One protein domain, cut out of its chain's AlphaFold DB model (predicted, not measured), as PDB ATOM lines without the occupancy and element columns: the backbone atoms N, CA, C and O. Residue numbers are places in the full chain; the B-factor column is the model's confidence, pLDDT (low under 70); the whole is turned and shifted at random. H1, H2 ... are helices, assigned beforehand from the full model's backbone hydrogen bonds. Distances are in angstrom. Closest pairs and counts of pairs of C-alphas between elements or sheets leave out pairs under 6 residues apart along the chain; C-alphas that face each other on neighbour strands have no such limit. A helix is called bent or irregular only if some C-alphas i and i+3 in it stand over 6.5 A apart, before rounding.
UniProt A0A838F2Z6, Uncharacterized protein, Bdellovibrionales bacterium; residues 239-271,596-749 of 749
ATOM      1  N   PHE A 239     -39.059  29.222 -80.399       78.44
ATOM      2  CA  PHE A 239     -38.394  30.385 -80.992       78.44
ATOM      3  C   PHE A 239     -37.539  30.002 -82.202       78.44
ATOM      4  O   PHE A 239     -37.675  30.610 -83.265       78.44
ATOM      5  N   GLU A 240     -36.669  29.000 -82.047       75.62
ATOM      6  CA  GLU A 240     -35.776  28.557 -83.120       75.62
ATOM      7  C   GLU A 240     -36.598  28.047 -84.307       75.62
ATOM      8  O   GLU A 240     -36.366  28.452 -85.442       75.62
ATOM      9  N   ALA A 241     -37.642  27.261 -84.043       74.31
ATOM     10  CA  ALA A 241     -38.541  26.748 -85.065       74.31
ATOM     11  C   ALA A 241     -39.272  27.848 -85.848       74.31
ATOM     12  O   ALA A 241     -39.303  27.809 -87.080       74.31
ATOM     13  N   TYR A 242     -39.850  28.835 -85.155       85.62
ATOM     14  CA  TYR A 242     -40.541  29.953 -85.799       85.62
ATOM     15  C   TYR A 242     -39.572  30.833 -86.581       85.62
ATOM     16  O   TYR A 242     -39.882  31.215 -87.710       85.62
ATOM     17  N   SER A 243     -38.394  31.107 -86.014       85.62
ATOM     18  CA  SER A 243     -37.348  31.874 -86.691       85.62
ATOM     19  C   SER A 243     -36.952  31.179 -87.984       85.62
ATOM     20  O   SER A 243     -36.962  31.778 -89.052       85.62
ATOM     21  N   CYS A 244     -36.711  29.877 -87.906       80.06
ATOM     22  CA  CYS A 244     -36.262  29.069 -89.022       80.06
ATOM     23  C   CYS A 244     -37.310  28.965 -90.140       80.06
ATOM     24  O   CYS A 244     -36.985  29.052 -91.329       80.06
ATOM     25  N   ALA A 245     -38.583  28.850 -89.760       80.50
ATOM     26  CA  ALA A 245     -39.715  28.875 -90.676       80.50
ATOM     27  C   ALA A 245     -39.853  30.212 -91.406       80.50
ATOM     28  O   ALA A 245     -39.927  30.250 -92.640       80.50
ATOM     29  N   LEU A 246     -39.868  31.315 -90.653       88.56
ATOM     30  CA  LEU A 246     -39.974  32.659 -91.210       88.56
ATOM     31  C   LEU A 246     -38.758  32.997 -92.071       88.56
ATOM     32  O   LEU A 246     -38.928  33.548 -93.156       88.56
ATOM     33  N   GLU A 247     -37.554  32.622 -91.643       86.88
ATOM     34  CA  GLU A 247     -36.316  32.807 -92.401       86.88
ATOM     35  C   GLU A 247     -36.380  32.064 -93.732       86.88
ATOM     36  O   GLU A 247     -36.200  32.673 -94.779       86.88
ATOM     37  N   SER A 248     -36.746  30.782 -93.720       79.56
ATOM     38  CA  SER A 248     -36.835  29.971 -94.939       79.56
ATOM     39  C   SER A 248     -37.871  30.510 -95.931       79.56
ATOM     40  O   SER A 248     -37.618  30.587 -97.135       79.56
ATOM     41  N   MET A 249     -39.059  30.889 -95.449       84.00
ATOM     42  CA  MET A 249     -40.126  31.396 -96.317       84.00
ATOM     43  C   MET A 249     -39.843  32.813 -96.826       84.00
ATOM     44  O   MET A 249     -40.116  33.098 -97.995       84.00
ATOM     45  N   SER A 250     -39.291  33.691 -95.982       89.62
ATOM     46  CA  SER A 250     -38.888  35.043 -96.388       89.62
ATOM     47  C   SER A 250     -37.703  35.005 -97.350       89.62
ATOM     48  O   SER A 250     -37.758  35.661 -98.387       89.62
ATOM     49  N   ASP A 251     -36.693  34.165 -97.103       82.19
ATOM     50  CA  ASP A 251     -35.583  33.945 -98.032       82.19
ATOM     51  C   ASP A 251     -36.103  33.452 -99.382       82.19
ATOM     52  O   ASP A 251     -35.751  34.001-100.427       82.19
ATOM     53  N   ARG A 252     -37.037  32.495 -99.373       77.38
ATOM     54  CA  ARG A 252     -37.660  31.995-100.599       77.38
ATOM     55  C   ARG A 252     -38.405  33.079-101.370       77.38
ATOM     56  O   ARG A 252     -38.257  33.168-102.590       77.38
ATOM     57  N   TRP A 253     -39.191  33.898-100.676       88.75
ATOM     58  CA  TRP A 253     -39.863  35.050-101.276       88.75
ATOM     59  C   TRP A 253     -38.844  36.000-101.908       88.75
ATOM     60  O   TRP A 253     -38.981  36.376-103.072       88.75
ATOM     61  N   CYS A 254     -37.777  36.321-101.182       86.38
ATOM     62  CA  CYS A 254     -36.752  37.242-101.641       86.38
ATOM     63  C   CYS A 254     -35.948  36.699-102.824       86.38
ATOM     64  O   CYS A 254     -35.688  37.445-103.762       86.38
ATOM     65  N   GLN A 255     -35.647  35.399-102.865       78.50
ATOM     66  CA  GLN A 255     -35.041  34.760-104.037       78.50
ATOM     67  C   GLN A 255     -35.925  34.916-105.280       78.50
ATOM     68  O   GLN A 255     -35.430  35.192-106.369       78.50
ATOM     69  N   MET A 256     -37.246  34.766-105.135       81.69
ATOM     70  CA  MET A 256     -38.184  34.969-106.242       81.69
ATOM     71  C   MET A 256     -38.292  36.444-106.650       81.69
ATOM     72  O   MET A 256     -38.506  36.743-107.826       81.69
ATOM     73  N   VAL A 257     -38.183  37.374-105.697       85.19
ATOM     74  CA  VAL A 257     -38.129  38.817-105.973       85.19
ATOM     75  C   VAL A 257     -36.863  39.172-106.747       85.19
ATOM     76  O   VAL A 257     -36.988  39.815-107.790       85.19
ATOM     77  N   ASP A 258     -35.696  38.692-106.318       79.69
ATOM     78  CA  ASP A 258     -34.433  38.883-107.039       79.69
ATOM     79  C   ASP A 258     -34.507  38.279-108.436       79.69
ATOM     80  O   ASP A 258     -34.160  38.937-109.409       79.69
ATOM     81  N   ALA A 259     -35.002  37.043-108.552       76.25
ATOM     82  CA  ALA A 259     -35.114  36.341-109.823       76.25
ATOM     83  C   ALA A 259     -36.009  37.095-110.815       76.25
ATOM     84  O   ALA A 259     -35.638  37.275-111.970       76.25
ATOM     85  N   ASP A 260     -37.179  37.571-110.382       83.06
ATOM     86  CA  ASP A 260     -38.062  38.383-111.231       83.06
ATOM     87  C   ASP A 260     -37.410  39.717-111.614       83.06
ATOM     88  O   ASP A 260     -37.522  40.134-112.764       83.06
ATOM     89  N   SER A 261     -36.712  40.371-110.680       80.94
ATOM     90  CA  SER A 261     -36.018  41.642-110.933       80.94
ATOM     91  C   SER A 261     -34.872  41.455-111.926       80.94
ATOM     92  O   SER A 261     -34.786  42.190-112.903       80.94
ATOM     93  N   PHE A 262     -34.077  40.398-111.761       76.62
ATOM     94  CA  PHE A 262     -33.028  39.977-112.686       76.62
ATOM     95  C   PHE A 262     -33.580  39.676-114.081       76.62
ATOM     96  O   PHE A 262     -33.031  40.122-115.087       76.62
ATOM     97  N   LEU A 263     -34.688  38.934-114.168       75.94
ATOM     98  CA  LEU A 263     -35.309  38.607-115.450       75.94
ATOM     99  C   LEU A 263     -35.900  39.834-116.143       75.94
ATOM    100  O   LEU A 263     -35.780  39.943-117.362       75.94
ATOM    101  N   LYS A 264     -36.524  40.749-115.391       81.19
ATOM    102  CA  LYS A 264     -37.002  42.034-115.920       81.19
ATOM    103  C   LYS A 264     -35.839  42.854-116.446       81.19
ATOM    104  O   LYS A 264     -35.850  43.176-117.630       81.19
ATOM    105  N   PHE A 265     -34.811  43.035-115.619       74.62
ATOM    106  CA  PHE A 265     -33.579  43.718-115.980       74.62
ATOM    107  C   PHE A 265     -32.992  43.143-117.272       74.62
ATOM    108  O   PHE A 265     -32.826  43.871-118.245       74.62
ATOM    109  N   LYS A 266     -32.786  41.822-117.360       70.25
ATOM    110  CA  LYS A 266     -32.301  41.187-118.595       70.25
ATOM    111  C   LYS A 266     -33.237  41.391-119.781       70.25
ATOM    112  O   LYS A 266     -32.765  41.574-120.895       70.25
ATOM    113  N   SER A 267     -34.551  41.322-119.579       73.25
ATOM    114  CA  SER A 267     -35.514  41.482-120.674       73.25
ATOM    115  C   SER A 267     -35.562  42.906-121.229       73.25
ATOM    116  O   SER A 267     -35.745  43.071-122.434       73.25
ATOM    117  N   GLU A 268     -35.376  43.902-120.364       73.94
ATOM    118  CA  GLU A 268     -35.314  45.322-120.710       73.94
ATOM    119  C   GLU A 268     -33.994  45.618-121.431       73.94
ATOM    120  O   GLU A 268     -33.998  46.116-122.551       73.94
ATOM    121  N   HIS A 269     -32.872  45.151-120.880       69.81
ATOM    122  CA  HIS A 269     -31.538  45.433-121.417       69.81
ATOM    123  C   HIS A 269     -31.131  44.559-122.610       69.81
ATOM    124  O   HIS A 269     -30.173  44.877-123.302       69.81
ATOM    125  N   ARG A 270     -31.855  43.471-122.905       66.69
ATOM    126  CA  ARG A 270     -31.658  42.709-124.151       66.69
ATOM    127  C   ARG A 270     -32.193  43.452-125.380       66.69
ATOM    128  O   ARG A 270     -31.844  43.076-126.493       66.69
ATOM    129  N   ARG A 271     -33.083  44.435-125.192       61.47
ATOM    130  CA  ARG A 271     -33.721  45.186-126.285       61.47
ATOM    131  C   ARG A 271     -33.057  46.527-126.581       61.47
ATOM    132  O   ARG A 271     -33.241  47.016-127.688       61.47
ATOM    133  N   ILE A 596     -27.534  48.229-104.820       60.31
ATOM    134  CA  ILE A 596     -28.604  47.277-104.479       60.31
ATOM    135  C   ILE A 596     -28.864  46.335-105.654       60.31
ATOM    136  O   ILE A 596     -28.879  45.110-105.470       60.31
ATOM    137  N   LEU A 597     -29.026  46.893-106.857       63.03
ATOM    138  CA  LEU A 597     -29.248  46.119-108.073       63.03
ATOM    139  C   LEU A 597     -28.061  45.187-108.332       63.03
ATOM    140  O   LEU A 597     -28.245  44.000-108.584       63.03
ATOM    141  N   LEU A 598     -26.830  45.663-108.168       60.84
ATOM    142  CA  LEU A 598     -25.644  44.845-108.375       60.84
ATOM    143  C   LEU A 598     -25.488  43.745-107.318       60.84
ATOM    144  O   LEU A 598     -25.129  42.618-107.655       60.84
ATOM    145  N   ALA A 599     -25.797  44.012-106.052       56.47
ATOM    146  CA  ALA A 599     -25.795  42.974-105.029       56.47
ATOM    147  C   ALA A 599     -26.887  41.915-105.296       56.47
ATOM    148  O   ALA A 599     -26.681  40.729-105.018       56.47
ATOM    149  N   GLN A 600     -28.023  42.306-105.890       58.97
ATOM    150  CA  GLN A 600     -29.036  41.374-106.405       58.97
ATOM    151  C   GLN A 600     -28.519  40.570-107.610       58.97
ATOM    152  O   GLN A 600     -28.759  39.365-107.677       58.97
ATOM    153  N   LEU A 601     -27.757  41.185-108.517       59.44
ATOM    154  CA  LEU A 601     -27.180  40.538-109.704       59.44
ATOM    155  C   LEU A 601     -26.066  39.538-109.348       59.44
ATOM    156  O   LEU A 601     -26.084  38.402-109.811       59.44
ATOM    157  N   LEU A 602     -25.159  39.897-108.435       55.91
ATOM    158  CA  LEU A 602     -24.126  38.988-107.921       55.91
ATOM    159  C   LEU A 602     -24.727  37.791-107.169       55.91
ATOM    160  O   LEU A 602     -24.210  36.679-107.248       55.91
ATOM    161  N   ALA A 603     -25.835  37.996-106.451       52.72
ATOM    162  CA  ALA A 603     -26.561  36.909-105.798       52.72
ATOM    163  C   ALA A 603     -27.299  36.006-106.806       52.72
ATOM    164  O   ALA A 603     -27.446  34.805-106.568       52.72
ATOM    165  N   SER A 604     -27.739  36.566-107.936       54.12
ATOM    166  CA  SER A 604     -28.455  35.842-108.990       54.12
ATOM    167  C   SER A 604     -27.544  35.183-110.030       54.12
ATOM    168  O   SER A 604     -28.035  34.366-110.800       54.12
ATOM    169  N   ASP A 605     -26.227  35.390-110.000       47.28
ATOM    170  CA  ASP A 605     -25.274  34.667-110.861       47.28
ATOM    171  C   ASP A 605     -25.337  33.135-110.647       47.28
ATOM    172  O   ASP A 605     -25.405  32.347-111.594       47.28
ATOM    173  N   ARG A 606     -25.513  32.685-109.393       45.41
ATOM    174  CA  ARG A 606     -25.789  31.264-109.072       45.41
ATOM    175  C   ARG A 606     -27.108  30.760-109.672       45.41
ATOM    176  O   ARG A 606     -27.227  29.602-110.077       45.41
ATOM    177  N   PHE A 607     -28.110  31.632-109.730       46.84
ATOM    178  CA  PHE A 607     -29.405  31.340-110.341       46.84
ATOM    179  C   PHE A 607     -29.283  31.295-111.874       46.84
ATOM    180  O   PHE A 607     -29.877  30.431-112.518       46.84
ATOM    181  N   TYR A 608     -28.443  32.154-112.457       49.75
ATOM    182  CA  TYR A 608     -28.193  32.224-113.890       49.75
ATOM    183  C   TYR A 608     -27.435  31.013-114.430       49.75
ATOM    184  O   TYR A 608     -27.865  30.473-115.445       49.75
ATOM    185  N   GLN A 609     -26.398  30.516-113.748       44.03
ATOM    186  CA  GLN A 609     -25.712  29.282-114.165       44.03
ATOM    187  C   GLN A 609     -26.706  28.118-114.321       44.03
ATOM    188  O   GLN A 609     -26.702  27.418-115.332       44.03
ATOM    189  N   THR A 610     -27.661  28.011-113.393       43.91
ATOM    190  CA  THR A 610     -28.733  27.001-113.426       43.91
ATOM    191  C   THR A 610     -29.738  27.229-114.569       43.91
ATOM    192  O   THR A 610     -30.273  26.278-115.138       43.91
ATOM    193  N   ILE A 611     -29.994  28.484-114.953       43.53
ATOM    194  CA  ILE A 611     -30.912  28.834-116.054       43.53
ATOM    195  C   ILE A 611     -30.241  28.711-117.418       43.53
ATOM    196  O   ILE A 611     -30.890  28.303-118.374       43.53
ATOM    197  N   SER A 612     -28.955  29.041-117.524       44.78
ATOM    198  CA  SER A 612     -28.187  28.969-118.770       44.78
ATOM    199  C   SER A 612     -28.088  27.532-119.293       44.78
ATOM    200  O   SER A 612     -28.140  27.317-120.499       44.78
ATOM    201  N   SER A 613     -28.092  26.533-118.397       45.22
ATOM    202  CA  SER A 613     -28.213  25.121-118.782       45.22
ATOM    203  C   SER A 613     -29.591  24.740-119.350       45.22
ATOM    204  O   SER A 613     -29.735  23.684-119.963       45.22
ATOM    205  N   MET A 614     -30.611  25.586-119.181       39.88
ATOM    206  CA  MET A 614     -31.958  25.392-119.724       39.88
ATOM    207  C   MET A 614     -32.093  26.141-121.060       39.88
ATOM    208  O   MET A 614     -32.742  27.184-121.147       39.88
ATOM    209  N   ASN A 615     -31.457  25.616-122.111       35.41
ATOM    210  CA  ASN A 615     -31.476  26.194-123.459       35.41
ATOM    211  C   ASN A 615     -32.911  26.417-123.993       35.41
ATOM    212  O   ASN A 615     -33.663  25.464-124.195       35.41
ATOM    213  N   GLY A 616     -33.276  27.677-124.276       44.56
ATOM    214  CA  GLY A 616     -34.478  28.044-125.041       44.56
ATOM    215  C   GLY A 616     -35.049  29.431-124.712       44.56
ATOM    216  O   GLY A 616     -35.225  29.792-123.554       44.56
ATOM    217  N   THR A 617     -35.420  30.224-125.721       47.59
ATOM    218  CA  THR A 617     -36.099  31.531-125.545       47.59
ATOM    219  C   THR A 617     -37.500  31.405-124.933       47.59
ATOM    220  O   THR A 617     -37.950  32.303-124.222       47.59
ATOM    221  N   THR A 618     -38.159  30.260-125.121       51.47
ATOM    222  CA  THR A 618     -39.403  29.871-124.432       51.47
ATOM    223  C   THR A 618     -39.212  29.652-122.927       51.47
ATOM    224  O   THR A 618     -40.186  29.715-122.174       51.47
ATOM    225  N   SER A 619     -37.967  29.461-122.471       62.44
ATOM    226  CA  SER A 619     -37.616  29.244-121.065       62.44
ATOM    227  C   SER A 619     -37.854  30.495-120.216       62.44
ATOM    228  O   SER A 619     -38.429  30.392-119.140       62.44
ATOM    229  N   TYR A 620     -37.534  31.699-120.709       67.69
ATOM    230  CA  TYR A 620     -37.629  32.926-119.902       67.69
ATOM    231  C   TYR A 620     -39.060  33.333-119.548       67.69
ATOM    232  O   TYR A 620     -39.342  33.659-118.396       67.69
ATOM    233  N   ALA A 621     -39.976  33.316-120.521       70.25
ATOM    234  CA  ALA A 621     -41.378  33.657-120.274       70.25
ATOM    235  C   ALA A 621     -42.036  32.641-119.329       70.25
ATOM    236  O   ALA A 621     -42.758  33.025-118.408       70.25
ATOM    237  N   ARG A 622     -41.729  31.352-119.521       69.69
ATOM    238  CA  ARG A 622     -42.188  30.271-118.646       69.69
ATOM    239  C   ARG A 622     -41.618  30.411-117.236       69.69
ATOM    240  O   ARG A 622     -42.380  30.369-116.282       69.69
ATOM    241  N   LEU A 623     -40.320  30.675-117.110       70.06
ATOM    242  CA  LEU A 623     -39.651  30.885-115.831       70.06
ATOM    243  C   LEU A 623     -40.222  32.095-115.086       70.06
ATOM    244  O   LEU A 623     -40.458  32.021-113.886       70.06
ATOM    245  N   ARG A 624     -40.493  33.201-115.788       81.19
ATOM    246  CA  ARG A 624     -41.133  34.379-115.190       81.19
ATOM    247  C   ARG A 624     -42.542  34.065-114.687       81.19
ATOM    248  O   ARG A 624     -42.911  34.510-113.603       81.19
ATOM    249  N   GLU A 625     -43.317  33.287-115.440       79.06
ATOM    250  CA  GLU A 625     -44.639  32.824-115.006       79.06
ATOM    251  C   GLU A 625     -44.546  31.867-113.805       79.06
ATOM    252  O   GLU A 625     -45.326  31.987-112.859       79.06
ATOM    253  N   ASP A 626     -43.558  30.972-113.785       71.94
ATOM    254  CA  ASP A 626     -43.302  30.063-112.665       71.94
ATOM    255  C   ASP A 626     -42.863  30.830-111.407       71.94
ATOM    256  O   ASP A 626     -43.354  30.548-110.315       71.94
ATOM    257  N   ILE A 627     -42.026  31.866-111.548       79.12
ATOM    258  CA  ILE A 627     -41.661  32.782-110.457       79.12
ATOM    259  C   ILE A 627     -42.895  33.532-109.952       79.12
ATOM    260  O   ILE A 627     -43.099  33.632-108.744       79.12
ATOM    261  N   LYS A 628     -43.751  34.036-110.849       85.88
ATOM    262  CA  LYS A 628     -44.986  34.738-110.474       85.88
ATOM    263  C   LYS A 628     -45.931  33.835-109.677       85.88
ATOM    264  O   LYS A 628     -46.463  34.264-108.651       85.88
ATOM    265  N   LYS A 629     -46.111  32.583-110.110       79.06
ATOM    266  CA  LYS A 629     -46.877  31.568-109.367       79.06
ATOM    267  C   LYS A 629     -46.219  31.249-108.029       79.06
ATOM    268  O   LYS A 629     -46.902  31.250-107.008       79.06
ATOM    269  N   GLY A 630     -44.903  31.039-108.026       74.69
ATOM    270  CA  GLY A 630     -44.102  30.809-106.827       74.69
ATOM    271  C   GLY A 630     -44.312  31.899-105.779       74.69
ATOM    272  O   GLY A 630     -44.646  31.576-104.643       74.69
ATOM    273  N   LYS A 631     -44.231  33.177-106.178       86.25
ATOM    274  CA  LYS A 631     -44.483  34.329-105.294       86.25
ATOM    275  C   LYS A 631     -45.861  34.224-104.645       86.25
ATOM    276  O   LYS A 631     -45.966  34.286-103.425       86.25
ATOM    277  N   ALA A 632     -46.911  34.008-105.439       85.06
ATOM    278  CA  ALA A 632     -48.273  33.891-104.916       85.06
ATOM    279  C   ALA A 632     -48.419  32.738-103.902       85.06
ATOM    280  O   ALA A 632     -49.073  32.909-102.873       85.06
ATOM    281  N   TYR A 633     -47.779  31.589-104.153       78.12
ATOM    282  CA  TYR A 633     -47.770  30.468-103.210       78.12
ATOM    283  C   TYR A 633     -47.001  30.786-101.927       78.12
ATOM    284  O   TYR A 633     -47.523  30.545-100.841       78.12
ATOM    285  N   THR A 634     -45.799  31.357-102.023       80.62
ATOM    286  CA  THR A 634     -44.996  31.718-100.846       80.62
ATOM    287  C   THR A 634     -45.694  32.774 -99.995       80.62
ATOM    288  O   THR A 634     -45.740  32.631 -98.778       80.62
ATOM    289  N   MET A 635     -46.312  33.782-100.617       89.19
ATOM    290  CA  MET A 635     -47.109  34.791 -99.914       89.19
ATOM    291  C   MET A 635     -48.280  34.158 -99.158       89.19
ATOM    292  O   MET A 635     -48.475  34.444 -97.981       89.19
ATOM    293  N   LYS A 636     -49.016  33.247 -99.807       80.81
ATOM    294  CA  LYS A 636     -50.115  32.523 -99.162       80.81
ATOM    295  C   LYS A 636     -49.622  31.646 -98.009       80.81
ATOM    296  O   LYS A 636     -50.274  31.590 -96.974       80.81
ATOM    297  N   ASN A 637     -48.472  30.988 -98.155       79.56
ATOM    298  CA  ASN A 637     -47.874  30.191 -97.082       79.56
ATOM    299  C   ASN A 637     -47.459  31.063 -95.888       79.56
ATOM    300  O   ASN A 637     -47.715  30.673 -94.755       79.56
ATOM    301  N   LEU A 638     -46.879  32.243 -96.136       86.62
ATOM    302  CA  LEU A 638     -46.550  33.219 -95.094       86.62
ATOM    303  C   LEU A 638     -47.804  33.710 -94.360       86.62
ATOM    304  O   LEU A 638     -47.797  33.785 -93.137       86.62
ATOM    305  N   GLU A 639     -48.884  33.999 -95.089       88.25
ATOM    306  CA  GLU A 639     -50.185  34.366 -94.515       88.25
ATOM    307  C   GLU A 639     -50.742  33.242 -93.629       88.25
ATOM    308  O   GLU A 639     -51.004  33.458 -92.451       88.25
ATOM    309  N   HIS A 640     -50.807  32.008 -94.142       81.38
ATOM    310  CA  HIS A 640     -51.325  30.865 -93.378       81.38
ATOM    311  C   HIS A 640     -50.456  30.552 -92.158       81.38
ATOM    312  O   HIS A 640     -50.969  30.189 -91.104       81.38
ATOM    313  N   PHE A 641     -49.135  30.681 -92.286       84.50
ATOM    314  CA  PHE A 641     -48.226  30.494 -91.164       84.50
ATOM    315  C   PHE A 641     -48.490  31.524 -90.064       84.50
ATOM    316  O   PHE A 641     -48.526  31.163 -88.890       84.50
ATOM    317  N   MET A 642     -48.730  32.783 -90.429       90.56
ATOM    318  CA  MET A 642     -49.071  33.830 -89.469       90.56
ATOM    319  C   MET A 642     -50.435  33.633 -88.824       90.56
ATOM    320  O   MET A 642     -50.546  33.827 -87.618       90.56
ATOM    321  N   ASP A 643     -51.434  33.183 -89.576       83.69
ATOM    322  CA  ASP A 643     -52.757  32.887 -89.024       83.69
ATOM    323  C   ASP A 643     -52.717  31.752 -87.992       83.69
ATOM    324  O   ASP A 643     -53.468  31.756 -87.018       83.69
ATOM    325  N   ILE A 644     -51.826  30.777 -88.189       78.94
ATOM    326  CA  ILE A 644     -51.679  29.616 -87.303       78.94
ATOM    327  C   ILE A 644     -50.781  29.955 -86.104       78.94
ATOM    328  O   ILE A 644     -51.127  29.656 -84.963       78.94
ATOM    329  N   PHE A 645     -49.622  30.573 -86.338       85.19
ATOM    330  CA  PHE A 645     -48.567  30.711 -85.327       85.19
ATOM    331  C   PHE A 645     -48.365  32.131 -84.810       85.19
ATOM    332  O   PHE A 645     -47.598  32.332 -83.869       85.19
ATOM    333  N   GLY A 646     -49.042  33.126 -85.378       90.31
ATOM    334  CA  GLY A 646     -48.815  34.532 -85.061       90.31
ATOM    335  C   GLY A 646     -49.020  34.862 -83.582       90.31
ATOM    336  O   GLY A 646     -48.205  35.574 -82.996       90.31
ATOM    337  N   HIS A 647     -50.027  34.272 -82.930       88.81
ATOM    338  CA  HIS A 647     -50.228  34.424 -81.484       88.81
ATOM    339  C   HIS A 647     -49.107  33.796 -80.645       88.81
ATOM    340  O   HIS A 647     -48.693  34.390 -79.645       88.81
ATOM    341  N   ASN A 648     -48.579  32.642 -81.060       85.75
ATOM    342  CA  ASN A 648     -47.458  31.996 -80.379       85.75
ATOM    343  C   ASN A 648     -46.188  32.836 -80.518       85.75
ATOM    344  O   ASN A 648     -45.520  33.097 -79.521       85.75
ATOM    345  N   ILE A 649     -45.911  33.345 -81.720       91.31
ATOM    346  CA  ILE A 649     -44.791  34.258 -81.976       91.31
ATOM    347  C   ILE A 649     -44.932  35.521 -81.119       91.31
ATOM    348  O   ILE A 649     -43.974  35.944 -80.472       91.31
ATOM    349  N   ASN A 650     -46.133  36.099 -81.042       94.50
ATOM    350  CA  ASN A 650     -46.410  37.254 -80.190       94.50
ATOM    351  C   ASN A 650     -46.170  36.950 -78.700       94.50
ATOM    352  O   ASN A 650     -45.615  37.785 -77.982       94.50
ATOM    353  N   ARG A 651     -46.551  35.756 -78.222       91.62
ATOM    354  CA  ARG A 651     -46.245  35.302 -76.856       91.62
ATOM    355  C   ARG A 651     -44.733  35.213 -76.647       91.62
ATOM    356  O   ARG A 651     -44.251  35.818 -75.696       91.62
ATOM    357  N   THR A 652     -43.991  34.568 -77.546       89.69
ATOM    358  CA  THR A 652     -42.523  34.468 -77.468       89.69
ATOM    359  C   THR A 652     -41.857  35.849 -77.443       89.69
ATOM    360  O   THR A 652     -40.994  36.103 -76.606       89.69
ATOM    361  N   LEU A 653     -42.299  36.793 -78.283       95.00
ATOM    362  CA  LEU A 653     -41.796  38.176 -78.279       95.00
ATOM    363  C   LEU A 653     -42.056  38.895 -76.942       95.00
ATOM    364  O   LEU A 653     -41.212  39.670 -76.481       95.00
ATOM    365  N   ARG A 654     -43.207  38.642 -76.301       95.56
ATOM    366  CA  ARG A 654     -43.512  39.165 -74.959       95.56
ATOM    367  C   ARG A 654     -42.628  38.529 -73.894       95.56
ATOM    368  O   ARG A 654     -42.132  39.274 -73.052       95.56
ATOM    369  N   THR A 655     -42.414  37.214 -73.947       92.56
ATOM    370  CA  THR A 655     -41.517  36.496 -73.029       92.56
ATOM    371  C   THR A 655     -40.108  37.077 -73.108       92.56
ATOM    372  O   THR A 655     -39.616  37.581 -72.104       92.56
ATOM    373  N   LEU A 656     -39.528  37.176 -74.311       93.31
ATOM    374  CA  LEU A 656     -38.192  37.755 -74.516       93.31
ATOM    375  C   LEU A 656     -38.089  39.196 -73.994       93.31
ATOM    376  O   LEU A 656     -37.104  39.567 -73.361       93.31
ATOM    377  N   ARG A 657     -39.126  40.022 -74.209       96.44
ATOM    378  CA  ARG A 657     -39.176  41.389 -73.660       96.44
ATOM    379  C   ARG A 657     -39.231  41.404 -72.133       96.44
ATOM    380  O   ARG A 657     -38.634  42.278 -71.511       96.44
ATOM    381  N   GLN A 658     -39.994  40.505 -71.524       96.06
ATOM    382  CA  GLN A 658     -40.101  40.424 -70.069       96.06
ATOM    383  C   GLN A 658     -38.797  39.927 -69.444       96.06
ATOM    384  O   GLN A 658     -38.387  40.469 -68.420       96.06
ATOM    385  N   GLU A 659     -38.135  38.952 -70.062       92.38
ATOM    386  CA  GLU A 659     -36.845  38.424 -69.614       92.38
ATOM    387  C   GLU A 659     -35.732  39.466 -69.732       92.38
ATOM    388  O   GLU A 659     -35.019  39.684 -68.754       92.38
ATOM    389  N   GLU A 660     -35.661  40.201 -70.850       95.19
ATOM    390  CA  GLU A 660     -34.768  41.359 -71.020       95.19
ATOM    391  C   GLU A 660     -34.935  42.387 -69.888       95.19
ATOM    392  O   GLU A 660     -33.949  42.878 -69.347       95.19
ATOM    393  N   LEU A 661     -36.178  42.716 -69.512       96.75
ATOM    394  CA  LEU A 661     -36.460  43.707 -68.465       96.75
ATOM    395  C   LEU A 661     -36.240  43.174 -67.043       96.75
ATOM    396  O   LEU A 661     -36.046  43.962 -66.115       96.75
ATOM    397  N   ARG A 662     -36.349  41.858 -66.846       96.56
ATOM    398  CA  ARG A 662     -36.292  41.218 -65.528       96.56
ATOM    399  C   ARG A 662     -34.872  40.834 -65.133       96.56
ATOM    400  O   ARG A 662     -34.560  40.890 -63.938       96.56
ATOM    401  N   THR A 663     -34.045  40.387 -66.078       94.44
ATOM    402  CA  THR A 663     -32.675  39.986 -65.756       94.44
ATOM    403  C   THR A 663     -31.840  41.194 -65.326       94.44
ATOM    404  O   THR A 663     -32.024  42.318 -65.792       94.44
ATOM    405  N   ARG A 664     -30.947  40.973 -64.358       96.62
ATOM    406  CA  ARG A 664     -29.973  41.982 -63.909       96.62
ATOM    407  C   ARG A 664     -28.651  41.870 -64.660       96.62
ATOM    408  O   ARG A 664     -27.838  42.789 -64.564       96.62
ATOM    409  N   ASP A 665     -28.433  40.753 -65.347       95.69
ATOM    410  CA  ASP A 665     -27.248  40.526 -66.156       95.69
ATOM    411  C   ASP A 665     -27.390  41.285 -67.481       95.69
ATOM    412  O   ASP A 665     -28.374  41.130 -68.207       95.69
ATOM    413  N   ARG A 666     -26.418  42.150 -67.778       95.81
ATOM    414  CA  ARG A 666     -26.432  42.958 -69.001       95.81
ATOM    415  C   ARG A 666     -26.251  42.100 -70.245       95.81
ATOM    416  O   ARG A 666     -26.846  42.434 -71.267       95.81
ATOM    417  N   ASP A 667     -25.477  41.024 -70.153       90.50
ATOM    418  CA  ASP A 667     -25.179  40.167 -71.296       90.50
ATOM    419  C   ASP A 667     -26.400  39.304 -71.638       90.50
ATOM    420  O   ASP A 667     -26.776  39.198 -72.804       90.50
ATOM    421  N   GLU A 668     -27.103  38.785 -70.626       88.12
ATOM    422  CA  GLU A 668     -28.371  38.066 -70.809       88.12
ATOM    423  C   GLU A 668     -29.481  38.993 -71.336       88.12
ATOM    424  O   GLU A 668     -30.221  38.627 -72.251       88.12
ATOM    425  N   ALA A 669     -29.581  40.223 -70.811       93.12
ATOM    426  CA  ALA A 669     -30.526  41.216 -71.323       93.12
ATOM    427  C   ALA A 669     -30.250  41.537 -72.799       93.12
ATOM    428  O   ALA A 669     -31.181  41.606 -73.605       93.12
ATOM    429  N   GLN A 670     -28.975  41.698 -73.160       93.88
ATOM    430  CA  GLN A 670     -28.559  41.955 -74.533       93.88
ATOM    431  C   GLN A 670     -28.842  40.751 -75.445       93.88
ATOM    432  O   GLN A 670     -29.421  40.943 -76.510       93.88
ATOM    433  N   ALA A 671     -28.555  39.523 -75.008       87.19
ATOM    434  CA  ALA A 671     -28.870  38.310 -75.762       87.19
ATOM    435  C   ALA A 671     -30.380  38.174 -76.036       87.19
ATOM    436  O   ALA A 671     -30.790  37.947 -77.175       87.19
ATOM    437  N   ASN A 672     -31.228  38.402 -75.026       91.56
ATOM    438  CA  ASN A 672     -32.686  38.389 -75.190       91.56
ATOM    439  C   ASN A 672     -33.175  39.500 -76.129       91.56
ATOM    440  O   ASN A 672     -34.087  39.293 -76.938       91.56
ATOM    441  N   ARG A 673     -32.548  40.681 -76.065       95.69
ATOM    442  CA  ARG A 673     -32.817  41.782 -76.992       95.69
ATOM    443  C   ARG A 673     -32.425  41.426 -78.424       95.69
ATOM    444  O   ARG A 673     -33.176  41.775 -79.338       95.69
ATOM    445  N   ASP A 674     -31.306  40.742 -78.627       92.00
ATOM    446  CA  ASP A 674     -30.823  40.328 -79.946       92.00
ATOM    447  C   ASP A 674     -31.717  39.238 -80.551       92.00
ATOM    448  O   ASP A 674     -32.153  39.388 -81.694       92.00
ATOM    449  N   LEU A 675     -32.123  38.231 -79.767       90.94
ATOM    450  CA  LEU A 675     -33.104  37.218 -80.185       90.94
ATOM    451  C   LEU A 675     -34.446  37.856 -80.567       90.94
ATOM    452  O   LEU A 675     -35.018  37.560 -81.620       90.94
ATOM    453  N   ARG A 676     -34.941  38.794 -79.750       96.12
ATOM    454  CA  ARG A 676     -36.168  39.537 -80.073       96.12
ATOM    455  C   ARG A 676     -35.998  40.361 -81.346       96.12
ATOM    456  O   ARG A 676     -36.906  40.393 -82.171       96.12
ATOM    457  N   THR A 677     -34.855  41.024 -81.506       96.56
ATOM    458  CA  THR A 677     -34.536  41.816 -82.700       96.56
ATOM    459  C   THR A 677     -34.563  40.929 -83.939       96.56
ATOM    460  O   THR A 677     -35.292  41.244 -84.876       96.56
ATOM    461  N   GLN A 678     -33.868  39.791 -83.912       94.44
ATOM    462  CA  GLN A 678     -33.856  38.807 -84.994       94.44
ATOM    463  C   GLN A 678     -35.277  38.368 -85.375       94.44
ATOM    464  O   GLN A 678     -35.672  38.512 -86.532       94.44
ATOM    465  N   MET A 679     -36.081  37.926 -84.403       95.38
ATOM    466  CA  MET A 679     -37.467  37.516 -84.655       95.38
ATOM    467  C   MET A 679     -38.310  38.658 -85.229       95.38
ATOM    468  O   MET A 679     -39.077  38.451 -86.163       95.38
ATOM    469  N   CYS A 680     -38.150  39.884 -84.729       97.44
ATOM    470  CA  CYS A 680     -38.859  41.045 -85.259       97.44
ATOM    471  C   CYS A 680     -38.497  41.350 -86.719       97.44
ATOM    472  O   CYS A 680     -39.385  41.712 -87.490       97.44
ATOM    473  N   PHE A 681     -37.236  41.168 -87.126       96.31
ATOM    474  CA  PHE A 681     -36.840  41.275 -88.534       96.31
ATOM    475  C   PHE A 681     -37.416  40.145 -89.391       96.31
ATOM    476  O   PHE A 681     -37.860  40.402 -90.506       96.31
ATOM    477  N   LEU A 682     -37.477  38.919 -88.874       95.00
ATOM    478  CA  LEU A 682     -38.097  37.789 -89.572       95.00
ATOM    479  C   LEU A 682     -39.609  37.982 -89.751       95.00
ATOM    480  O   LEU A 682     -40.161  37.719 -90.818       95.00
ATOM    481  N   VAL A 683     -40.275  38.541 -88.740       95.94
ATOM    482  CA  VAL A 683     -41.696  38.905 -88.783       95.94
ATOM    483  C   VAL A 683     -41.975  40.025 -89.798       95.94
ATOM    484  O   VAL A 683     -43.085  40.099 -90.328       95.94
ATOM    485  N   LEU A 684     -40.992  40.855 -90.180       95.44
ATOM    486  CA  LEU A 684     -41.172  41.773 -91.316       95.44
ATOM    487  C   LEU A 684     -41.456  41.027 -92.626       95.44
ATOM    488  O   LEU A 684     -42.098  41.606 -93.501       95.44
ATOM    489  N   GLY A 685     -41.042  39.764 -92.751       92.81
ATOM    490  CA  GLY A 685     -41.360  38.890 -93.880       92.81
ATOM    491  C   GLY A 685     -42.764  38.300 -93.878       92.81
ATOM    492  O   GLY A 685     -43.152  37.680 -94.862       92.81
ATOM    493  N   ALA A 686     -43.546  38.501 -92.820       92.62
ATOM    494  CA  ALA A 686     -44.878  37.929 -92.690       92.62
ATOM    495  C   ALA A 686     -45.987  38.827 -93.275       92.62
ATOM    496  O   ALA A 686     -45.869  40.055 -93.331       92.62
ATOM    497  N   VAL A 687     -47.099  38.228 -93.704       90.94
ATOM    498  CA  VAL A 687     -48.289  38.944 -94.210       90.94
ATOM    499  C   VAL A 687     -49.246  39.222 -93.041       90.94
ATOM    500  O   VAL A 687     -49.283  38.441 -92.098       90.94
ATOM    501  N   ASN A 688     -49.970  40.350 -93.068       89.19
ATOM    502  CA  ASN A 688     -50.975  40.722 -92.051       89.19
ATOM    503  C   ASN A 688     -50.470  40.695 -90.590       89.19
ATOM    504  O   ASN A 688     -51.190  40.345 -89.663       89.19
ATOM    505  N   VAL A 689     -49.212  41.095 -90.366       88.06
ATOM    506  CA  VAL A 689     -48.546  41.016 -89.048       88.06
ATOM    507  C   VAL A 689     -49.347  41.684 -87.927       88.06
ATOM    508  O   VAL A 689     -49.396  41.161 -86.817       88.06
ATOM    509  N   ALA A 690     -49.959  42.836 -88.216       86.62
ATOM    510  CA  ALA A 690     -50.669  43.651 -87.232       86.62
ATOM    511  C   ALA A 690     -51.874  42.937 -86.597       86.62
ATOM    512  O   ALA A 690     -52.259  43.289 -85.483       86.62
ATOM    513  N   ASP A 691     -52.436  41.936 -87.276       89.38
ATOM    514  CA  ASP A 691     -53.605  41.201 -86.792       89.38
ATOM    515  C   ASP A 691     -53.227  40.208 -85.684       89.38
ATOM    516  O   ASP A 691     -54.042  39.874 -84.823       89.38
ATOM    517  N   HIS A 692     -51.960  39.779 -85.660       89.44
ATOM    518  CA  HIS A 692     -51.502  38.673 -84.818       89.44
ATOM    519  C   HIS A 692     -50.423  39.063 -83.806       89.44
ATOM    520  O   HIS A 692     -50.335  38.456 -82.732       89.44
ATOM    521  N   ILE A 693     -49.601  40.064 -84.136       94.12
ATOM    522  CA  ILE A 693     -48.426  40.480 -83.364       94.12
ATOM    523  C   ILE A 693     -48.554  41.939 -82.933       94.12
ATOM    524  O   ILE A 693     -48.840  42.835 -83.727       94.12
ATOM    525  N   ASP A 694     -48.253  42.194 -81.660       96.44
ATOM    526  CA  ASP A 694     -48.129  43.546 -81.128       96.44
ATOM    527  C   ASP A 694     -46.831  44.195 -81.636       96.44
ATOM    528  O   ASP A 694     -45.744  43.993 -81.093       96.44
ATOM    529  N   ILE A 695     -46.956  45.001 -82.694       94.94
ATOM    530  CA  ILE A 695     -45.842  45.692 -83.364       94.94
ATOM    531  C   ILE A 695     -45.028  46.569 -82.392       94.94
ATOM    532  O   ILE A 695     -43.838  46.810 -82.620       94.94
ATOM    533  N   SER A 696     -45.613  47.012 -81.272       96.38
ATOM    534  CA  SER A 696     -44.893  47.795 -80.260       96.38
ATOM    535  C   SER A 696     -43.764  47.011 -79.577       96.38
ATOM    536  O   SER A 696     -42.851  47.619 -79.014       96.38
ATOM    537  N   LEU A 697     -43.781  45.674 -79.652       97.19
ATOM    538  CA  LEU A 697     -42.698  44.802 -79.185       97.19
ATOM    539  C   LEU A 697     -41.444  44.901 -80.064       97.19
ATOM    540  O   LEU A 697     -40.348  44.633 -79.576       97.19
ATOM    541  N   CYS A 698     -41.604  45.305 -81.325       97.62
ATOM    542  CA  CYS A 698     -40.529  45.400 -82.311       97.62
ATOM    543  C   CYS A 698     -40.043  46.833 -82.564       97.62
ATOM    544  O   CYS A 698     -39.004  47.035 -83.189       97.62
ATOM    545  N   SER A 699     -40.783  47.842 -82.100       96.69
ATOM    546  CA  SER A 699     -40.456  49.246 -82.348       96.69
ATOM    547  C   SER A 699     -39.141  49.656 -81.673       96.69
ATOM    548  O   SER A 699     -38.963  49.465 -80.472       96.69
ATOM    549  N   GLY A 700     -38.241  50.280 -82.435       96.81
ATOM    550  CA  GLY A 700     -36.938  50.762 -81.966       96.81
ATOM    551  C   GLY A 700     -35.817  49.719 -81.988       96.81
ATOM    552  O   GLY A 700     -34.698  50.031 -81.582       96.81
ATOM    553  N   LEU A 701     -36.085  48.494 -82.449       97.62
ATOM    554  CA  LEU A 701     -35.057  47.466 -82.609       97.62
ATOM    555  C   LEU A 701     -34.267  47.680 -83.906       97.62
ATOM    556  O   LEU A 701     -34.831  48.081 -84.926       97.62
ATOM    557  N   LYS A 702     -32.962  47.405 -83.855       96.94
ATOM    558  CA  LYS A 702     -32.033  47.424 -84.991       96.94
ATOM    559  C   LYS A 702     -30.999  46.312 -84.807       96.94
ATOM    560  O   LYS A 702     -30.630  46.028 -83.668       96.94
ATOM    561  N   MET A 703     -30.550  45.694 -85.896       94.81
ATOM    562  CA  MET A 703     -29.425  44.757 -85.874       94.81
ATOM    563  C   MET A 703     -28.137  45.567 -85.955       94.81
ATOM    564  O   MET A 703     -27.975  46.405 -86.843       94.81
ATOM    565  N   ASN A 704     -27.247  45.335 -84.996       93.38
ATOM    566  CA  ASN A 704     -25.932  45.958 -84.987       93.38
ATOM    567  C   ASN A 704     -25.039  45.288 -86.033       93.38
ATOM    568  O   ASN A 704     -25.203  44.099 -86.312       93.38
ATOM    569  N   ALA A 705     -24.080  46.037 -86.575       89.44
ATOM    570  CA  ALA A 705     -23.090  45.495 -87.494       89.44
ATOM    571  C   ALA A 705     -22.337  44.311 -86.863       89.44
ATOM    572  O   ALA A 705     -21.950  44.365 -85.692       89.44
ATOM    573  N   THR A 706     -22.108  43.252 -87.644       84.75
ATOM    574  CA  THR A 706     -21.343  42.075 -87.189       84.75
ATOM    575  C   THR A 706     -19.871  42.403 -86.942       84.75
ATOM    576  O   THR A 706     -19.220  41.752 -86.129       84.75
ATOM    577  N   GLU A 707     -19.354  43.431 -87.619       83.88
ATOM    578  CA  GLU A 707     -17.996  43.950 -87.474       83.88
ATOM    579  C   GLU A 707     -18.003  45.476 -87.361       83.88
ATOM    580  O   GLU A 707     -18.899  46.159 -87.861       83.88
ATOM    581  N   THR A 708     -16.984  46.036 -86.707       84.38
ATOM    582  CA  THR A 708     -16.847  47.488 -86.553       84.38
ATOM    583  C   THR A 708     -16.768  48.176 -87.921       84.38
ATOM    584  O   THR A 708     -15.915  47.845 -88.742       84.38
ATOM    585  N   GLY A 709     -17.657  49.148 -88.155       79.38
ATOM    586  CA  GLY A 709     -17.765  49.870 -89.429       79.38
ATOM    587  C   GLY A 709     -18.599  49.164 -90.505       79.38
ATOM    588  O   GLY A 709     -18.786  49.740 -91.573       79.38
ATOM    589  N   GLY A 710     -19.101  47.956 -90.226       80.69
ATOM    590  CA  GLY A 710     -19.990  47.219 -91.119       80.69
ATOM    591  C   GLY A 710     -21.401  47.819 -91.214       80.69
ATOM    592  O   GLY A 710     -21.738  48.751 -90.478       80.69
ATOM    593  N   PRO A 711     -22.237  47.283 -92.117       84.44
ATOM    594  CA  PRO A 711     -23.607  47.750 -92.309       84.44
ATOM    595  C   PRO A 711     -24.456  47.514 -91.051       84.44
ATOM    596  O   PRO A 711     -24.361  46.468 -90.409       84.44
ATOM    597  N   GLU A 712     -25.308  48.480 -90.704       88.88
ATOM    598  CA  GLU A 712     -26.357  48.329 -89.690       88.88
ATOM    599  C   GLU A 712     -27.717  48.178 -90.377       88.88
ATOM    600  O   GLU A 712     -27.952  48.762 -91.436       88.88
ATOM    601  N   SER A 713     -28.648  47.440 -89.770       93.06
ATOM    602  CA  SER A 713     -30.000  47.362 -90.327       93.06
ATOM    603  C   SER A 713     -30.843  48.598 -89.988       93.06
ATOM    604  O   SER A 713     -30.575  49.345 -89.041       93.06
ATOM    605  N   ILE A 714     -31.921  48.811 -90.752       93.38
ATOM    606  CA  ILE A 714     -32.881  49.888 -90.482       93.38
ATOM    607  C   ILE A 714     -33.497  49.749 -89.085       93.38
ATOM    608  O   ILE A 714     -33.793  48.654 -88.622       93.38
ATOM    609  N   THR A 715     -33.792  50.861 -88.413       96.62
ATOM    610  CA  THR A 715     -34.550  50.786 -87.156       96.62
ATOM    611  C   THR A 715     -36.015  50.451 -87.442       96.62
ATOM    612  O   THR A 715     -36.705  51.187 -88.159       96.62
ATOM    613  N   ILE A 716     -36.510  49.355 -86.864       96.56
ATOM    614  CA  ILE A 716     -37.899  48.922 -87.018       96.56
ATOM    615  C   ILE A 716     -38.829  49.954 -86.374       96.56
ATOM    616  O   ILE A 716     -38.685  50.319 -85.210       96.56
ATOM    617  N   ASN A 717     -39.819  50.418 -87.131       95.88
ATOM    618  CA  ASN A 717     -40.888  51.285 -86.648       95.88
ATOM    619  C   ASN A 717     -42.224  50.877 -87.292       95.88
ATOM    620  O   ASN A 717     -42.261  50.027 -88.183       95.88
ATOM    621  N   ALA A 718     -43.334  51.488 -86.866       92.81
ATOM    622  CA  ALA A 718     -44.660  51.156 -87.394       92.81
ATOM    623  C   ALA A 718     -44.763  51.321 -88.924       92.81
ATOM    624  O   ALA A 718     -45.416  50.516 -89.583       92.81
ATOM    625  N   LYS A 719     -44.065  52.306 -89.512       94.88
ATOM    626  CA  LYS A 719     -44.053  52.506 -90.970       94.88
ATOM    627  C   LYS A 719     -43.336  51.367 -91.696       94.88
ATOM    628  O   LYS A 719     -43.722  51.042 -92.816       94.88
ATOM    629  N   THR A 720     -42.342  50.728 -91.073       94.31
ATOM    630  CA  THR A 720     -41.647  49.562 -91.645       94.31
ATOM    631  C   THR A 720     -42.619  48.416 -91.946       94.31
ATOM    632  O   THR A 720     -42.512  47.801 -93.003       94.31
ATOM    633  N   PHE A 721     -43.621  48.183 -91.089       92.38
ATOM    634  CA  PHE A 721     -44.646  47.148 -91.297       92.38
ATOM    635  C   PHE A 721     -45.687  47.506 -92.366       92.38
ATOM    636  O   PHE A 721     -46.313  46.612 -92.925       92.38
ATOM    637  N   THR A 722     -45.851  48.795 -92.678       92.38
ATOM    638  CA  THR A 722     -46.770  49.264 -93.733       92.38
ATOM    639  C   THR A 722     -46.156  49.266 -95.134       92.38
ATOM    640  O   THR A 722     -46.864  49.523 -96.103       92.38
ATOM    641  N   LYS A 723     -44.845  49.006 -95.260       92.69
ATOM    642  CA  LYS A 723     -44.184  48.885 -96.566       92.69
ATOM    643  C   LYS A 723     -44.679  47.645 -97.318       92.69
ATOM    644  O   LYS A 723     -45.115  46.666 -96.705       92.69
ATOM    645  N   ASP A 724     -44.552  47.683 -98.645       93.38
ATOM    646  CA  ASP A 724     -44.820  46.524 -99.499       93.38
ATOM    647  C   ASP A 724     -44.001  45.310 -99.039       93.38
ATOM    648  O   ASP A 724     -42.845  45.453 -98.628       93.38
ATOM    649  N   LEU A 725     -44.591  44.111 -99.114       91.31
ATOM    650  CA  LEU A 725     -43.951  42.876 -98.659       91.31
ATOM    651  C   LEU A 725     -42.585  42.665 -99.328       91.31
ATOM    652  O   LEU A 725     -41.650  42.243 -98.657       91.31
ATOM    653  N   GLY A 726     -42.441  43.012-100.611       86.31
ATOM    654  CA  GLY A 726     -41.170  42.950-101.333       86.31
ATOM    655  C   GLY A 726     -40.071  43.810-100.709       86.31
ATOM    656  O   GLY A 726     -38.920  43.393-100.701       86.31
ATOM    657  N   GLN A 727     -40.423  44.959-100.129       86.88
ATOM    658  CA  GLN A 727     -39.463  45.860 -99.483       86.88
ATOM    659  C   GLN A 727     -39.121  45.433 -98.057       86.88
ATOM    660  O   GLN A 727     -37.980  45.571 -97.633       86.88
ATOM    661  N   ARG A 728     -40.100  44.955 -97.281       93.38
ATOM    662  CA  ARG A 728     -39.867  44.636 -95.862       93.38
ATOM    663  C   ARG A 728     -39.392  43.205 -95.621       93.38
ATOM    664  O   ARG A 728     -38.572  43.013 -94.726       93.38
ATOM    665  N   ALA A 729     -39.830  42.232 -96.423       91.44
ATOM    666  CA  ALA A 729     -39.478  40.825 -96.223       91.44
ATOM    667  C   ALA A 729     -37.991  40.532 -96.427       91.44
ATOM    668  O   ALA A 729     -37.456  39.625 -95.795       91.44
ATOM    669  N   CYS A 730     -37.321  41.313 -97.277       92.44
ATOM    670  CA  CYS A 730     -35.929  41.067 -97.646       92.44
ATOM    671  C   CYS A 730     -34.914  41.786 -96.764       92.44
ATOM    672  O   CYS A 730     -33.749  41.408 -96.795       92.44
ATOM    673  N   THR A 731     -35.364  42.698 -95.897       91.44
ATOM    674  CA  THR A 731     -34.510  43.482 -94.988       91.44
ATOM    675  C   THR A 731     -33.552  42.610 -94.168       91.44
ATOM    676  O   THR A 731     -32.369  42.914 -94.054       91.44
ATOM    677  N   TYR A 732     -34.055  41.509 -93.595       92.06
ATOM    678  CA  TYR A 732     -33.243  40.587 -92.793       92.06
ATOM    679  C   TYR A 732     -32.142  39.927 -93.632       92.06
ATOM    680  O   TYR A 732     -30.969  39.926 -93.264       92.06
ATOM    681  N   ARG A 733     -32.517  39.402 -94.803       87.88
ATOM    682  CA  ARG A 733     -31.595  38.738 -95.727       87.88
ATOM    683  C   ARG A 733     -30.566  39.715 -96.301       87.88
ATOM    684  O   ARG A 733     -29.406  39.345 -96.457       87.88
ATOM    685  N   GLU A 734     -30.985  40.936 -96.620       84.75
ATOM    686  CA  GLU A 734     -30.130  42.005 -97.143       84.75
ATOM    687  C   GLU A 734     -29.061  42.406 -96.132       84.75
ATOM    688  O   GLU A 734     -27.888  42.382 -96.493       84.75
ATOM    689  N   PHE A 735     -29.422  42.609 -94.860       89.19
ATOM    690  CA  PHE A 735     -28.456  42.883 -93.792       89.19
ATOM    691  C   PHE A 735     -27.339  41.823 -93.725       89.19
ATOM    692  O   PHE A 735     -26.152  42.159 -93.717       89.19
ATOM    693  N   PHE A 736     -27.689  40.530 -93.739       84.69
ATOM    694  CA  PHE A 736     -26.684  39.459 -93.734       84.69
ATOM    695  C   PHE A 736     -25.900  39.364 -95.041       84.69
ATOM    696  O   PHE A 736     -24.731  38.983 -95.019       84.69
ATOM    697  N   ARG A 737     -26.520  39.676 -96.184       78.06
ATOM    698  CA  ARG A 737     -25.832  39.700 -97.481       78.06
ATOM    699  C   ARG A 737     -24.790  40.811 -97.517       78.06
ATOM    700  O   ARG A 737     -23.663  40.560 -97.924       78.06
ATOM    701  N   GLU A 738     -25.152  42.010 -97.084       78.12
ATOM    702  CA  GLU A 738     -24.248  43.157 -97.006       78.12
ATOM    703  C   GLU A 738     -23.127  42.904 -96.002       78.12
ATOM    704  O   GLU A 738     -21.965  43.153 -96.316       78.12
ATOM    705  N   SER A 739     -23.447  42.321 -94.843       78.62
ATOM    706  CA  SER A 739     -22.447  41.921 -93.849       78.62
ATOM    707  C   SER A 739     -21.467  40.883 -94.416       78.62
ATOM    708  O   SER A 739     -20.260  41.051 -94.293       78.62
ATOM    709  N   ASP A 740     -21.957  39.844 -95.103       74.38
ATOM    710  CA  ASP A 740     -21.115  38.812 -95.734       74.38
ATOM    711  C   ASP A 740     -20.226  39.390 -96.849       74.38
ATOM    712  O   ASP A 740     -19.054  39.029 -96.961       74.38
ATOM    713  N   ILE A 741     -20.755  40.319 -97.653       65.88
ATOM    714  CA  ILE A 741     -19.983  41.060 -98.662       65.88
ATOM    715  C   ILE A 741     -18.883  41.882 -97.983       65.88
ATOM    716  O   ILE A 741     -17.722  41.774 -98.374       65.88
ATOM    717  N   TYR A 742     -19.229  42.653 -96.949       68.69
ATOM    718  CA  TYR A 742     -18.292  43.484 -96.194       68.69
ATOM    719  C   TYR A 742     -17.134  42.648 -95.625       68.69
ATOM    720  O   TYR A 742     -15.963  42.976 -95.844       68.69
ATOM    721  N   GLN A 743     -17.459  41.509 -95.001       66.44
ATOM    722  CA  GLN A 743     -16.498  40.561 -94.433       66.44
ATOM    723  C   GLN A 743     -15.607  39.920 -95.501       66.44
ATOM    724  O   GLN A 743     -14.378  39.997 -95.433       66.44
ATOM    725  N   LYS A 744     -16.207  39.304 -96.526       64.81
ATOM    726  CA  LYS A 744     -15.460  38.588 -97.575       64.81
ATOM    727  C   LYS A 744     -14.584  39.510 -98.402       64.81
ATOM    728  O   LYS A 744     -13.553  39.077 -98.913       64.81
ATOM    729  N   TRP A 745     -15.006  40.754 -98.590       59.28
ATOM    730  CA  TRP A 745     -14.262  41.716 -99.398       59.28
ATOM    731  C   TRP A 745     -13.238  42.496 -98.567       59.28
ATOM    732  O   TRP A 745     -12.492  43.290 -99.140       59.28
ATOM    733  N   ASN A 746     -13.154  42.224 -97.255       57.59
ATOM    734  CA  ASN A 746     -12.242  42.858 -96.304       57.59
ATOM    735  C   ASN A 746     -12.253  44.388 -96.451       57.59
ATOM    736  O   ASN A 746     -11.199  45.032 -96.497       57.59
ATOM    737  N   ILE A 747     -13.452  44.959 -96.589       54.72
ATOM    738  CA  ILE A 747     -13.656  46.405 -96.656       54.72
ATOM    739  C   ILE A 747     -13.451  46.919 -95.234       54.72
ATOM    740  O   ILE A 747     -14.381  46.983 -94.448       54.72
ATOM    741  N   ARG A 748     -12.205  47.201 -94.860       52.59
ATOM    742  CA  ARG A 748     -11.901  47.906 -93.614       52.59
ATOM    743  C   ARG A 748     -11.877  49.394 -93.934       52.59
ATOM    744  O   ARG A 748     -11.077  49.800 -94.778       52.59
ATOM    745  N   ASN A 749     -12.777  50.156 -93.312       49.91
ATOM    746  CA  ASN A 749     -12.713  51.620 -93.315       49.91
ATOM    747  C   ASN A 749     -11.448  52.126 -92.618       49.91
ATOM    748  O   ASN A 749     -11.027  51.488 -91.623       49.91
TER     749      ASN A 749
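What this domain is: This is residues 239 to 271 and 596 to 749 of the 749 residues of an uncharacterized protein of Bdellovibrionales bacterium (UniProt A0A838F2Z6). Two long helices, H1 and the first arm H3a of the bent helix H3, lie side by side and run opposite ways; past the bend, the second arm H3b folds back with H4 as a helical hairpin at one end of this pair. H2 crosses H1 on the side away from H3a, H8 runs outward from a corner with the end of H4, and the long loop of residues 693 to 717 goes out and folds back beside H8. The printed part has 187 residues with eight named helices, H1 to H8 in chain order, and no named strand; the class is all helix. It is compact, with a radius of gyration of the C-alphas of 18.4 A, and spans 62 by 44 by 27 A.

How they stand to each other: H1, residues 239 to 269, touches H2, residues 596 to 612, about perpendicular at 84 degrees; the closest C-alphas are those of Asp 258 and Gln 600, 6.0 A apart. H2 is only just irregular, C-alphas 603 and 606 being 6.6 A apart, and has a kink of 50 degrees near residue 606. By its hydrogen bonds H3, residues 617 to 662, was assigned as one helix, but it is bent: C-alphas 644 and 647 are 7.7 A apart. Its arms, H3a at 617 to 644 and H3b at 647 to 662, stand at a steep tilt of 64 degrees. H1 and H3a touch at a shallow tilt of 26 degrees, opposite ways, closest at the C-alphas of Met 256 and Ile 627, 5.9 A. H3b and H4, residues 666 to 683, form a hairpin at a shallow tilt of 22 degrees; the C-alphas of Glu 660 and Ala 669 are closest, 4.3 A. H4 touches H1 at a steep tilt of 47 degrees, closest at Leu 246 and Leu 682, whose C-alphas are 5.7 A apart. H5, residues 689 to 692, only just touches H3a, with 3 pairs of C-alphas within 8 A, the closest those of Met 642 and His 692 at 7.1 A. H6, residues 718 to 722, and H7, residues 725 to 728, are close but not clearly touching, at 6.7 A between the C-alphas of Thr 720 and Arg 728. H8, residues 731 to 744, and H4 only just touch, with 3 pairs within 8 A, and only at their ends; the C-alphas of Phe 681 and Tyr 732 are closest, 5.6 A. Every O i to N i+4 pair is within hydrogen-bond range in H1, H3b, H4 and H8, against 10 of 13 in H2, 23 of 24 in H3a and 0 of 1 in H6, where 2 of 2 O i to N i+3 pairs are; H5 and H7 are too short for an i+4 pair.

Where its parts are: H1 begins at C-alpha 239, (-38.394, 30.385, -80.992), and is 43.7 A long. H2 measures 23.2 A, H3a 41.3 A, H3b 22.2 A and H4 25.3 A. H3a ends at C-alpha 644, (-51.679, 29.616, -87.303). H8, 19.8 A long, ends at C-alpha 744, (-15.460, 38.588, -97.575).

The domain as a whole: The C-alphas farthest apart are those of Gly 616 and Arg 664, 62.9 A. Residues 272 to 595 are not printed, and C-alphas 271 and 596 are 22.5 A apart across the cut. The link H5 to H6 is long, with 25 residues. The mean pLDDT of the printed part is 81.1; residues 269 to 271, 596 to 620, 622 and 741 to 749 are under 70.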